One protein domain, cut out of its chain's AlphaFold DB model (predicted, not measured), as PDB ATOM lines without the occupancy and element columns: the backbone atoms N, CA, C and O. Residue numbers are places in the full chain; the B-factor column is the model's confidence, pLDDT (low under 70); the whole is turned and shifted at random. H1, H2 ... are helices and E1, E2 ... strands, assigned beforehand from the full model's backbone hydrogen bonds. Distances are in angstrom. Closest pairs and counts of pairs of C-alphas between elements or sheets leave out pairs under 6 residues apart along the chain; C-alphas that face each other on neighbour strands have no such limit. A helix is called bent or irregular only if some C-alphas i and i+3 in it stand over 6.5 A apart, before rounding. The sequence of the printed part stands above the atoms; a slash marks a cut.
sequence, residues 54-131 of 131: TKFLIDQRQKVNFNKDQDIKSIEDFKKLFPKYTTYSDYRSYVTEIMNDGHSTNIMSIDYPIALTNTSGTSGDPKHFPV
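What this domain is: This is residues 54 to 131 of the 131 residues of the protein "Hypothetical protein" of Rotaria sp. Silwood1 (UniProt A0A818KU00). A strand hairpin, E1 and E2, with helix H3 packed on it mainly along E2, makes one end; two shorter helices, H1 and H2, at about a right angle make the other. The 78 printed residues run H1, H2, H3, E1, E2, mixed helices and strands, with an antiparallel sheet. The whole is only just compact, close to loose, with a radius of gyration of the C-alphas of 13.9 A and spans of 34 by 25 by 17 A.

Where its parts are: H1 is residues 55 to 63, from C-alpha 55 at (-16.965, -19.480, -2.047). H2 is 75 to 81. H3, 88 to 101, is 19.6 A long and irregular: C-alphas 90 and 93 are 7.7 A apart. E1, 116 to 123, 16.3 A, bends by 91 degrees at residue 120. E2, 125 to 130, 15.7 A, ends at C-alpha 130 (-12.915, -9.560, -12.588).

How they stand to each other: H1 and H2 only just touch, with 3 pairs of C-alphas within 8 A, the closest Gln 60 and Leu 81 at 6.2 A. H1 and H3 are close but not clearly touching. The closest C-alphas of H3 and E2, Val 95 and His 128, are 7.0 A apart. In the hairpin, N 117 and O 129 are within hydrogen-bond range at 2.9 A. Every O i to N i+4 pair is within range in H1 and H2, 8 of 10 in H3.

The domain as a whole: The C-alphas farthest apart, Asp 69 and Ser 120, are 38.5 A apart. The printed part has no cut. The links H1 to H2 and H3 to E1 are long. Residues 68 to 70 and 102 to 104 have pLDDT under 70.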
ATOM      1  N   THR A  54     -12.296 -20.886  -2.042       90.75
ATOM      2  CA  THR A  54     -13.167 -19.813  -2.528       90.75
ATOM      3  C   THR A  54     -14.629 -20.232  -2.418       90.75
ATOM      4  O   THR A  54     -14.956 -21.405  -2.627       90.75
ATOM      5  N   LYS A  55     -15.514 -19.274  -2.128       91.56
ATOM      6  CA  LYS A  55     -16.965 -19.480  -2.047       91.56
ATOM      7  C   LYS A  55     -17.493 -20.188  -3.292       91.56
ATOM      8  O   LYS A  55     -18.161 -21.208  -3.184       91.56
ATOM      9  N   PHE A  56     -17.086 -19.719  -4.471       91.00
ATOM     10  CA  PHE A  56     -17.454 -20.316  -5.747       91.00
ATOM     11  C   PHE A  56     -17.119 -21.808  -5.809       91.00
ATOM     12  O   PHE A  56     -17.987 -22.617  -6.126       91.00
ATOM     13  N   LEU A  57     -15.882 -22.208  -5.496       89.62
ATOM     14  CA  LEU A  57     -15.500 -23.614  -5.612       89.62
ATOM     15  C   LEU A  57     -16.153 -24.488  -4.533       89.62
ATOM     16  O   LEU A  57     -16.468 -25.648  -4.805       89.62
ATOM     17  N   ILE A  58     -16.386 -23.942  -3.337       90.00
ATOM     18  CA  ILE A  58     -17.156 -24.615  -2.284       90.00
ATOM     19  C   ILE A  58     -18.585 -24.887  -2.773       90.00
ATOM     20  O   ILE A  58     -19.035 -26.032  -2.705       90.00
ATOM     21  N   ASP A  59     -19.256 -23.886  -3.343       90.62
ATOM     22  CA  ASP A  59     -20.627 -24.016  -3.841       90.62
ATOM     23  C   ASP A  59     -20.720 -25.037  -4.982       90.62
ATOM     24  O   ASP A  59     -21.634 -25.862  -5.009       90.62
ATOM     25  N   GLN A  60     -19.752 -25.052  -5.909       88.81
ATOM     26  CA  GLN A  60     -19.727 -26.072  -6.965       88.81
ATOM     27  C   GLN A  60     -19.567 -27.483  -6.389       88.81
ATOM     28  O   GLN A  60     -20.244 -28.405  -6.839       88.81
ATOM     29  N   ARG A  61     -18.717 -27.669  -5.367       88.25
ATOM     30  CA  ARG A  61     -18.531 -28.982  -4.717       88.25
ATOM     31  C   ARG A  61     -19.815 -29.460  -4.055       88.25
ATOM     32  O   ARG A  61     -20.175 -30.626  -4.208       88.25
ATOM     33  N   GLN A  62     -20.528 -28.557  -3.386       87.44
ATOM     34  CA  GLN A  62     -21.807 -28.863  -2.748       87.44
ATOM     35  C   GLN A  62     -22.876 -29.293  -3.759       87.44
ATOM     36  O   GLN A  62     -23.571 -30.273  -3.507       87.44
ATOM     37  N   LYS A  63     -22.962 -28.644  -4.931       87.06
ATOM     38  CA  LYS A  63     -23.947 -28.994  -5.977       87.06
ATOM     39  C   LYS A  63     -23.868 -30.448  -6.444       87.06
ATOM     40  O   LYS A  63     -24.871 -30.996  -6.888       87.06
ATOM     41  N   VAL A  64     -22.690 -31.066  -6.364       85.19
ATOM     42  CA  VAL A  64     -22.456 -32.438  -6.841       85.19
ATOM     43  C   VAL A  64     -22.064 -33.401  -5.715       85.19
ATOM     44  O   VAL A  64     -21.538 -34.477  -5.989       85.19
ATOM     45  N   ASN A  65     -22.310 -33.024  -4.451       80.50
ATOM     46  CA  ASN A  65     -21.940 -33.792  -3.253       80.50
ATOM     47  C   ASN A  65     -20.464 -34.233  -3.231       80.50
ATOM     48  O   ASN A  65     -20.116 -35.286  -2.690       80.50
ATOM     49  N   PHE A  66     -19.576 -33.429  -3.819       80.75
ATOM     50  CA  PHE A  66     -18.140 -33.661  -3.743       80.75
ATOM     51  C   PHE A  66     -17.656 -33.213  -2.367       80.75
ATOM     52  O   PHE A  66     -17.885 -32.070  -1.968       80.75
ATOM     53  N   ASN A  67     -17.001 -34.105  -1.624       74.31
ATOM     54  CA  ASN A  67     -16.559 -33.788  -0.272       74.31
ATOM     55  C   ASN A  67     -15.629 -32.560  -0.297       74.31
ATOM     56  O   ASN A  67     -14.663 -32.514  -1.060       74.31
ATOM     57  N   LYS A  68     -15.933 -31.560   0.539       63.78
ATOM     58  CA  LYS A  68     -15.222 -30.275   0.617       63.78
ATOM     59  C   LYS A  68     -13.714 -30.430   0.857       63.78
ATOM     60  O   LYS A  68     -12.954 -29.577   0.403       63.78
ATOM     61  N   ASP A  69     -13.320 -31.527   1.505       63.34
ATOM     62  CA  ASP A  69     -11.943 -31.839   1.900       63.34
ATOM     63  C   ASP A  69     -11.207 -32.732   0.881       63.34
ATOM     64  O   ASP A  69     -10.035 -33.061   1.069       63.34
ATOM     65  N   GLN A  70     -11.870 -33.140  -0.209       68.69
ATOM     66  CA  GLN A  70     -11.240 -33.907  -1.282       68.69
ATOM     67  C   GLN A  70     -10.680 -32.985  -2.368       68.69
ATOM     68  O   GLN A  70     -11.363 -32.116  -2.913       68.69
ATOM     69  N   ASP A  71      -9.415 -33.210  -2.720       70.88
ATOM     70  CA  ASP A  71      -8.794 -32.564  -3.871       70.88
ATOM     71  C   ASP A  71      -9.362 -33.122  -5.184       70.88
ATOM     72  O   ASP A  71      -9.605 -34.322  -5.325       70.88
ATOM     73  N   ILE A  72      -9.505 -32.249  -6.181       82.06
ATOM     74  CA  ILE A  72      -9.819 -32.626  -7.563       82.06
ATOM     75  C   ILE A  72      -8.534 -33.213  -8.161       82.06
ATOM     76  O   ILE A  72      -7.570 -32.479  -8.387       82.06
ATOM     77  N   LYS A  73      -8.490 -34.533  -8.381       82.94
ATOM     78  CA  LYS A  73      -7.258 -35.253  -8.778       82.94
ATOM     79  C   LYS A  73      -7.195 -35.569 -10.271       82.94
ATOM     80  O   LYS A  73      -6.116 -35.841 -10.806       82.94
ATOM     81  N   SER A  74      -8.336 -35.529 -10.954       86.88
ATOM     82  CA  SER A  74      -8.456 -35.874 -12.370       86.88
ATOM     83  C   SER A  74      -9.242 -34.833 -13.172       86.88
ATOM     84  O   SER A  74      -9.916 -33.958 -12.625       86.88
ATOM     85  N   ILE A  75      -9.114 -34.905 -14.499       87.00
ATOM     86  CA  ILE A  75      -9.900 -34.064 -15.413       87.00
ATOM     87  C   ILE A  75     -11.372 -34.486 -15.367       87.00
ATOM     88  O   ILE A  75     -12.266 -33.664 -15.532       87.00
ATOM     89  N   GLU A  76     -11.623 -35.764 -15.119       87.25
ATOM     90  CA  GLU A  76     -12.941 -36.357 -14.961       87.25
ATOM     91  C   GLU A  76     -13.637 -35.789 -13.721       87.25
ATOM     92  O   GLU A  76     -14.804 -35.417 -13.808       87.25
ATOM     93  N   ASP A  77     -12.918 -35.622 -12.606       86.44
ATOM     94  CA  ASP A  77     -13.447 -34.956 -11.409       86.44
ATOM     95  C   ASP A  77     -13.795 -33.491 -11.694       86.44
ATOM     96  O   ASP A  77     -14.873 -33.026 -11.334       86.44
ATOM     97  N   PHE A  78     -12.924 -32.771 -12.413       88.50
ATOM     98  CA  PHE A  78     -13.201 -31.397 -12.838       88.50
ATOM     99  C   PHE A  78     -14.462 -31.309 -13.714       88.50
ATOM    100  O   PHE A  78     -15.313 -30.454 -13.492       88.50
ATOM    101  N   LYS A  79     -14.619 -32.221 -14.679       88.12
ATOM    102  CA  LYS A  79     -15.789 -32.272 -15.571       88.12
ATOM    103  C   LYS A  79     -17.086 -32.670 -14.862       88.12
ATOM    104  O   LYS A  79     -18.154 -32.356 -15.370       88.12
ATOM    105  N   LYS A  80     -17.011 -33.386 -13.737       86.94
ATOM    106  CA  LYS A  80     -18.184 -33.651 -12.887       86.94
ATOM    107  C   LYS A  80     -18.587 -32.404 -12.110       86.94
ATOM    108  O   LYS A  80     -19.771 -32.171 -11.923       86.94
ATOM    109  N   LEU A  81     -17.599 -31.630 -11.664       86.12
ATOM    110  CA  LEU A  81     -17.804 -30.436 -10.853       86.12
ATOM    111  C   LEU A  81     -18.381 -29.264 -11.654       86.12
ATOM    112  O   LEU A  81     -19.200 -28.511 -11.138       86.12
ATOM    113  N   PHE A  82     -17.951 -29.111 -12.906       86.38
ATOM    114  CA  PHE A  82     -18.365 -28.010 -13.768       86.38
ATOM    115  C   PHE A  82     -19.173 -28.515 -14.962       86.38
ATOM    116  O   PHE A  82     -18.710 -29.418 -15.665       86.38
ATOM    117  N   PRO A  83     -20.340 -27.914 -15.257       82.12
ATOM    118  CA  PRO A  83     -21.068 -28.253 -16.466       82.12
ATOM    119  C   PRO A  83     -20.219 -27.910 -17.693       82.12
ATOM    120  O   PRO A  83     -19.418 -26.973 -17.693       82.12
ATOM    121  N   LYS A  84     -20.414 -28.670 -18.775       81.38
ATOM    122  CA  LYS A  84     -19.677 -28.479 -20.036       81.38
ATOM    123  C   LYS A  84     -19.847 -27.066 -20.608       81.38
ATOM    124  O   LYS A  84     -18.965 -26.585 -21.316       81.38
ATOM    125  N   TYR A  85     -20.974 -26.434 -20.306       82.31
ATOM    126  CA  TYR A  85     -21.310 -25.086 -20.725       82.31
ATOM    127  C   TYR A  85     -21.800 -24.302 -19.512       82.31
ATOM    128  O   TYR A  85     -22.623 -24.799 -18.746       82.31
ATOM    129  N   THR A  86     -21.294 -23.083 -19.365       84.88
ATOM    130  CA  THR A  86     -21.770 -22.091 -18.402       84.88
ATOM    131  C   THR A  86     -22.083 -20.795 -19.134       84.88
ATOM    132  O   THR A  86     -21.584 -20.516 -20.227       84.88
ATOM    133  N   THR A  87     -22.932 -19.994 -18.519       87.94
ATOM    134  CA  THR A  87     -23.409 -18.701 -18.994       87.94
ATOM    135  C   THR A  87     -23.122 -17.634 -17.945       87.94
ATOM    136  O   THR A  87     -22.845 -17.945 -16.790       87.94
ATOM    137  N   TYR A  88     -23.199 -16.358 -18.332       85.69
ATOM    138  CA  TYR A  88     -22.949 -15.251 -17.404       85.69
ATOM    139  C   TYR A  88     -23.870 -15.281 -16.178       85.69
ATOM    140  O   TYR A  88     -23.436 -14.984 -15.070       85.69
ATOM    141  N   SER A  89     -25.123 -15.706 -16.351       87.38
ATOM    142  CA  SER A  89     -26.080 -15.855 -15.252       87.38
ATOM    143  C   SER A  89     -25.617 -16.825 -14.166       87.38
ATOM    144  O   SER A  89     -25.929 -16.593 -13.004       87.38
ATOM    145  N   ASP A  90     -24.832 -17.853 -14.508       86.31
ATOM    146  CA  ASP A  90     -24.394 -18.876 -13.548       86.31
ATOM    147  C   ASP A  90     -23.396 -18.341 -12.514       86.31
ATOM    148  O   ASP A  90     -23.246 -18.926 -11.440       86.31
ATOM    149  N   TYR A  91     -22.701 -17.244 -12.837       87.75
ATOM    150  CA  TYR A  91     -21.719 -16.612 -11.954       87.75
ATOM    151  C   TYR A  91     -21.990 -15.130 -11.668       87.75
ATOM    152  O   TYR A  91     -21.228 -14.497 -10.934       87.75
ATOM    153  N   ARG A  92     -23.092 -14.575 -12.190       89.12
ATOM    154  CA  ARG A  92     -23.475 -13.166 -12.022       89.12
ATOM    155  C   ARG A  92     -23.553 -12.754 -10.552       89.12
ATOM    156  O   ARG A  92     -23.080 -11.677 -10.219       89.12
ATOM    157  N   SER A  93     -24.100 -13.601  -9.681       90.50
ATOM    158  CA  SER A  93     -24.220 -13.304  -8.245       90.50
ATOM    159  C   SER A  93     -22.860 -13.094  -7.576       90.50
ATOM    160  O   SER A  93     -22.693 -12.124  -6.845       90.50
ATOM    161  N   TYR A  94     -21.873 -13.940  -7.877       89.88
ATOM    162  CA  TYR A  94     -20.512 -13.797  -7.352       89.88
ATOM    163  C   TYR A  94     -19.826 -12.536  -7.878       89.88
ATOM    164  O   TYR A  94     -19.115 -11.867  -7.135       89.88
ATOM    165  N   VAL A  95     -20.041 -12.193  -9.151       87.81
ATOM    166  CA  VAL A  95     -19.526 -10.945  -9.734       87.81
ATOM    167  C   VAL A  95     -20.141  -9.737  -9.033       87.81
ATOM    168  O   VAL A  95     -19.414  -8.837  -8.630       87.81
ATOM    169  N   THR A  96     -21.460  -9.726  -8.834       88.06
ATOM    170  CA  THR A  96     -22.153  -8.653  -8.110       88.06
ATOM    171  C   THR A  96     -21.659  -8.527  -6.668       88.06
ATOM    172  O   THR A  96     -21.489  -7.416  -6.182       88.06
ATOM    173  N   GLU A  97     -21.376  -9.640  -5.992       88.62
ATOM    174  CA  GLU A  97     -20.811  -9.635  -4.638       88.62
ATOM    175  C   GLU A  97     -19.420  -8.979  -4.608       88.62
ATOM    176  O   GLU A  97     -19.203  -8.067  -3.818       88.62
ATOM    177  N   ILE A  98     -18.531  -9.338  -5.544       87.56
ATOM    178  CA  ILE A  98     -17.212  -8.695  -5.704       87.56
ATOM    179  C   ILE A  98     -17.349  -7.186  -5.957       87.56
ATOM    180  O   ILE A  98     -16.583  -6.393  -5.414       87.56
ATOM    181  N   MET A  99     -18.314  -6.786  -6.791       83.62
ATOM    182  CA  MET A  99     -18.558  -5.380  -7.126       83.62
ATOM    183  C   MET A  99     -19.032  -4.561  -5.924       83.62
ATOM    184  O   MET A  99     -18.606  -3.421  -5.762       83.62
ATOM    185  N   ASN A 100     -19.922  -5.127  -5.108       84.31
ATOM    186  CA  ASN A 100     -20.566  -4.406  -4.012       84.31
ATOM    187  C   ASN A 100     -19.639  -4.190  -2.813       84.31
ATOM    188  O   ASN A 100     -19.746  -3.173  -2.135       84.31
ATOM    189  N   ASP A 101     -18.748  -5.139  -2.546       76.44
ATOM    190  CA  ASP A 101     -17.870  -5.111  -1.374       76.44
ATOM    191  C   ASP A 101     -16.568  -4.328  -1.634       76.44
ATOM    192  O   ASP A 101     -15.810  -4.037  -0.710       76.44
ATOM    193  N   GLY A 102     -16.256  -4.029  -2.903       59.09
ATOM    194  CA  GLY A 102     -15.095  -3.241  -3.334       59.09
ATOM    195  C   GLY A 102     -13.725  -3.890  -3.104       59.09
ATOM    196  O   GLY A 102     -12.773  -3.500  -3.766       59.09
ATOM    197  N   HIS A 103     -13.613  -4.878  -2.205       63.12
ATOM    198  CA  HIS A 103     -12.364  -5.519  -1.775       63.12
ATOM    199  C   HIS A 103     -12.474  -7.036  -1.520       63.12
ATOM    200  O   HIS A 103     -11.584  -7.618  -0.892       63.12
ATOM    201  N   SER A 104     -13.527  -7.714  -1.994       68.69
ATOM    202  CA  SER A 104     -13.708  -9.131  -1.665       68.69
ATOM    203  C   SER A 104     -12.616 -10.019  -2.256       68.69
ATOM    204  O   SER A 104     -12.479 -10.182  -3.471       68.69
ATOM    205  N   THR A 105     -11.896 -10.690  -1.367       75.75
ATOM    206  CA  THR A 105     -11.118 -11.888  -1.683       75.75
ATOM    207  C   THR A 105     -11.958 -13.127  -1.372       75.75
ATOM    208  O   THR A 105     -12.988 -13.053  -0.706       75.75
ATOM    209  N   ASN A 106     -11.537 -14.295  -1.852       87.00
ATOM    210  CA  ASN A 106     -12.156 -15.592  -1.558       87.00
ATOM    211  C   ASN A 106     -13.577 -15.814  -2.108       87.00
ATOM    212  O   ASN A 106     -14.211 -16.800  -1.737       87.00
ATOM    213  N   ILE A 107     -14.068 -14.986  -3.038       88.81
ATOM    214  CA  ILE A 107     -15.344 -15.250  -3.728       88.81
ATOM    215  C   ILE A 107     -15.133 -16.205  -4.904       88.81
ATOM    216  O   ILE A 107     -15.524 -17.366  -4.825       88.81
ATOM    217  N   MET A 108     -14.498 -15.741  -5.987       87.38
ATOM    218  CA  MET A 108     -14.142 -16.573  -7.153       87.38
ATOM    219  C   MET A 108     -12.640 -16.850  -7.254       87.38
ATOM    220  O   MET A 108     -12.234 -17.869  -7.810       87.38
ATOM    221  N   SER A 109     -11.822 -15.960  -6.692       87.12
ATOM    222  CA  SER A 109     -10.370 -16.083  -6.594       87.12
ATOM    223  C   SER A 109      -9.929 -15.752  -5.171       87.12
ATOM    224  O   SER A 109     -10.609 -14.997  -4.472       87.12
ATOM    225  N   ILE A 110      -8.805 -16.317  -4.727       87.00
ATOM    226  CA  ILE A 110      -8.145 -15.862  -3.493       87.00
ATOM    227  C   ILE A 110      -7.469 -14.505  -3.682       87.00
ATOM    228  O   ILE A 110      -7.295 -13.769  -2.717       87.00
ATOM    229  N   ASP A 111      -7.077 -14.188  -4.918       83.88
ATOM    230  CA  ASP A 111      -6.489 -12.899  -5.244       83.88
ATOM    231  C   ASP A 111      -7.605 -11.865  -5.390       83.88
ATOM    232  O   ASP A 111      -8.684 -12.166  -5.908       83.88
ATOM    233  N   TYR A 112      -7.318 -10.643  -4.961       79.44
ATOM    234  CA  TYR A 112      -8.196  -9.510  -5.206       79.44
ATOM    235  C   TYR A 112      -8.159  -9.131  -6.700       79.44
ATOM    236  O   TYR A 112      -7.060  -9.001  -7.248       79.44
ATOM    237  N   PRO A 113      -9.316  -8.958  -7.367       77.50
ATOM    238  CA  PRO A 113      -9.344  -8.495  -8.747       77.50
ATOM    239  C   PRO A 113      -8.931  -7.024  -8.824       77.50
ATOM    240  O   PRO A 113      -9.512  -6.162  -8.170       77.50
ATOM    241  N   ILE A 114      -7.921  -6.739  -9.640       74.12
ATOM    242  CA  ILE A 114      -7.342  -5.404  -9.821       74.12
ATOM    243  C   ILE A 114      -8.336  -4.494 -10.549       74.12
ATOM    244  O   ILE A 114      -8.381  -3.290 -10.293       74.12
ATOM    245  N   ALA A 115      -9.133  -5.062 -11.458       73.81
ATOM    246  CA  ALA A 115     -10.137  -4.325 -12.208       73.81
ATOM    247  C   ALA A 115     -11.373  -5.176 -12.521       73.81
ATOM    248  O   ALA A 115     -11.335  -6.405 -12.563       73.81
ATOM    249  N   LEU A 116     -12.474  -4.489 -12.817       77.38
ATOM    250  CA  LEU A 116     -13.667  -5.078 -13.410       77.38
ATOM    251  C   LEU A 116     -13.773  -4.595 -14.850       77.38
ATOM    252  O   LEU A 116     -13.965  -3.410 -15.115       77.38
ATOM    253  N   THR A 117     -13.617  -5.522 -15.787       79.38
ATOM    254  CA  THR A 117     -13.681  -5.218 -17.216       79.38
ATOM    255  C   THR A 117     -15.101  -5.386 -17.734       79.38
ATOM    256  O   THR A 117     -15.781  -6.367 -17.429       79.38
ATOM    257  N   ASN A 118     -15.548  -4.423 -18.537       79.31
ATOM    258  CA  ASN A 118     -16.825  -4.507 -19.234       79.31
ATOM    259  C   ASN A 118     -16.608  -5.206 -20.570       79.31
ATOM    260  O   ASN A 118     -15.741  -4.808 -21.349       79.31
ATOM    261  N   THR A 119     -17.412  -6.223 -20.864       77.38
ATOM    262  CA  THR A 119     -17.436  -6.792 -22.220       77.38
ATOM    263  C   THR A 119     -18.487  -6.097 -23.070       77.38
ATOM    264  O   THR A 119     -19.478  -5.590 -22.552       77.38
ATOM    265  N   SER A 120     -18.312  -6.132 -24.392       75.25
ATOM    266  CA  SER A 120     -19.318  -5.658 -25.351       75.25
ATOM    267  C   SER A 120     -20.622  -6.470 -25.329       75.25
ATOM    268  O   SER A 120     -21.620  -6.045 -25.905       75.25
ATOM    269  N   GLY A 121     -20.633  -7.642 -24.683       72.75
ATOM    270  CA  GLY A 121     -21.821  -8.476 -24.539       72.75
ATOM    271  C   GLY A 121     -22.693  -8.057 -23.356       72.75
ATOM    272  O   GLY A 121     -22.191  -7.804 -22.261       72.75
ATOM    273  N   THR A 122     -24.010  -8.085 -23.552       74.88
ATOM    274  CA  THR A 122     -25.006  -7.783 -22.515       74.88
ATOM    275  C   THR A 122     -25.859  -9.008 -22.177       74.88
ATOM    276  O   THR A 122     -25.960  -9.974 -22.940       74.88
ATOM    277  N   SER A 123     -26.445  -9.002 -20.982       72.94
ATOM    278  CA  SER A 123     -27.479  -9.955 -20.552       72.94
ATOM    279  C   SER A 123     -28.563  -9.197 -19.780       72.94
ATOM    280  O   SER A 123     -28.818  -9.484 -18.613       72.94
ATOM    281  N   GLY A 124     -29.118  -8.162 -20.418       74.44
ATOM    282  CA  GLY A 124     -29.935  -7.118 -19.784       74.44
ATOM    283  C   GLY A 124     -29.081  -5.939 -19.313       74.44
ATOM    284  O   GLY A 124     -29.328  -4.813 -19.724       74.44
ATOM    285  N   ASP A 125     -28.000  -6.236 -18.588       76.06
ATOM    286  CA  ASP A 125     -26.987  -5.272 -18.137       76.06
ATOM    287  C   ASP A 125     -25.606  -5.595 -18.744       76.06
ATOM    288  O   ASP A 125     -25.405  -6.719 -19.245       76.06
ATOM    289  N   PRO A 126     -24.643  -4.649 -18.723       80.69
ATOM    290  CA  PRO A 126     -23.257  -4.927 -19.088       80.69
ATOM    291  C   PRO A 126     -22.686  -6.096 -18.279       80.69
ATOM    292  O   PRO A 126     -22.886  -6.205 -17.069       80.69
ATOM    293  N   LYS A 127     -21.965  -6.997 -18.953       83.12
ATOM    294  CA  LYS A 127     -21.262  -8.085 -18.265       83.12
ATOM    295  C   LYS A 127     -19.936  -7.575 -17.718       83.12
ATOM    296  O   LYS A 127     -19.127  -7.040 -18.482       83.12
ATOM    297  N   HIS A 128     -19.709  -7.826 -16.435       83.56
ATOM    298  CA  HIS A 128     -18.496  -7.468 -15.716       83.56
ATOM    299  C   HIS A 128     -17.648  -8.717 -15.469       83.56
ATOM    300  O   HIS A 128     -18.157  -9.742 -15.018       83.56
ATOM    301  N   PHE A 129     -16.353  -8.636 -15.762       82.94
ATOM    302  CA  PHE A 129     -15.405  -9.717 -15.507       82.94
ATOM    303  C   PHE A 129     -14.271  -9.225 -14.608       82.94
ATOM    304  O   PHE A 129     -13.592  -8.264 -14.984       82.94
ATOM    305  N   PRO A 130     -14.054  -9.863 -13.444       81.00
ATOM    306  CA  PRO A 130     -12.915  -9.560 -12.588       81.00
ATOM    307  C   PRO A 130     -11.607 -10.007 -13.248       81.00
ATOM    308  O   PRO A 130     -11.536 -11.122 -13.775       81.00
ATOM    309  N   VAL A 131     -10.594  -9.136 -13.210       77.44
ATOM    310  CA  VAL A 131      -9.242  -9.351 -13.760       77.44
ATOM    311  C   VAL A 131      -8.190  -9.049 -12.708       77.44
ATOM    312  O   VAL A 131      -8.327  -8.008 -12.027       77.44
TER     313      VAL A 131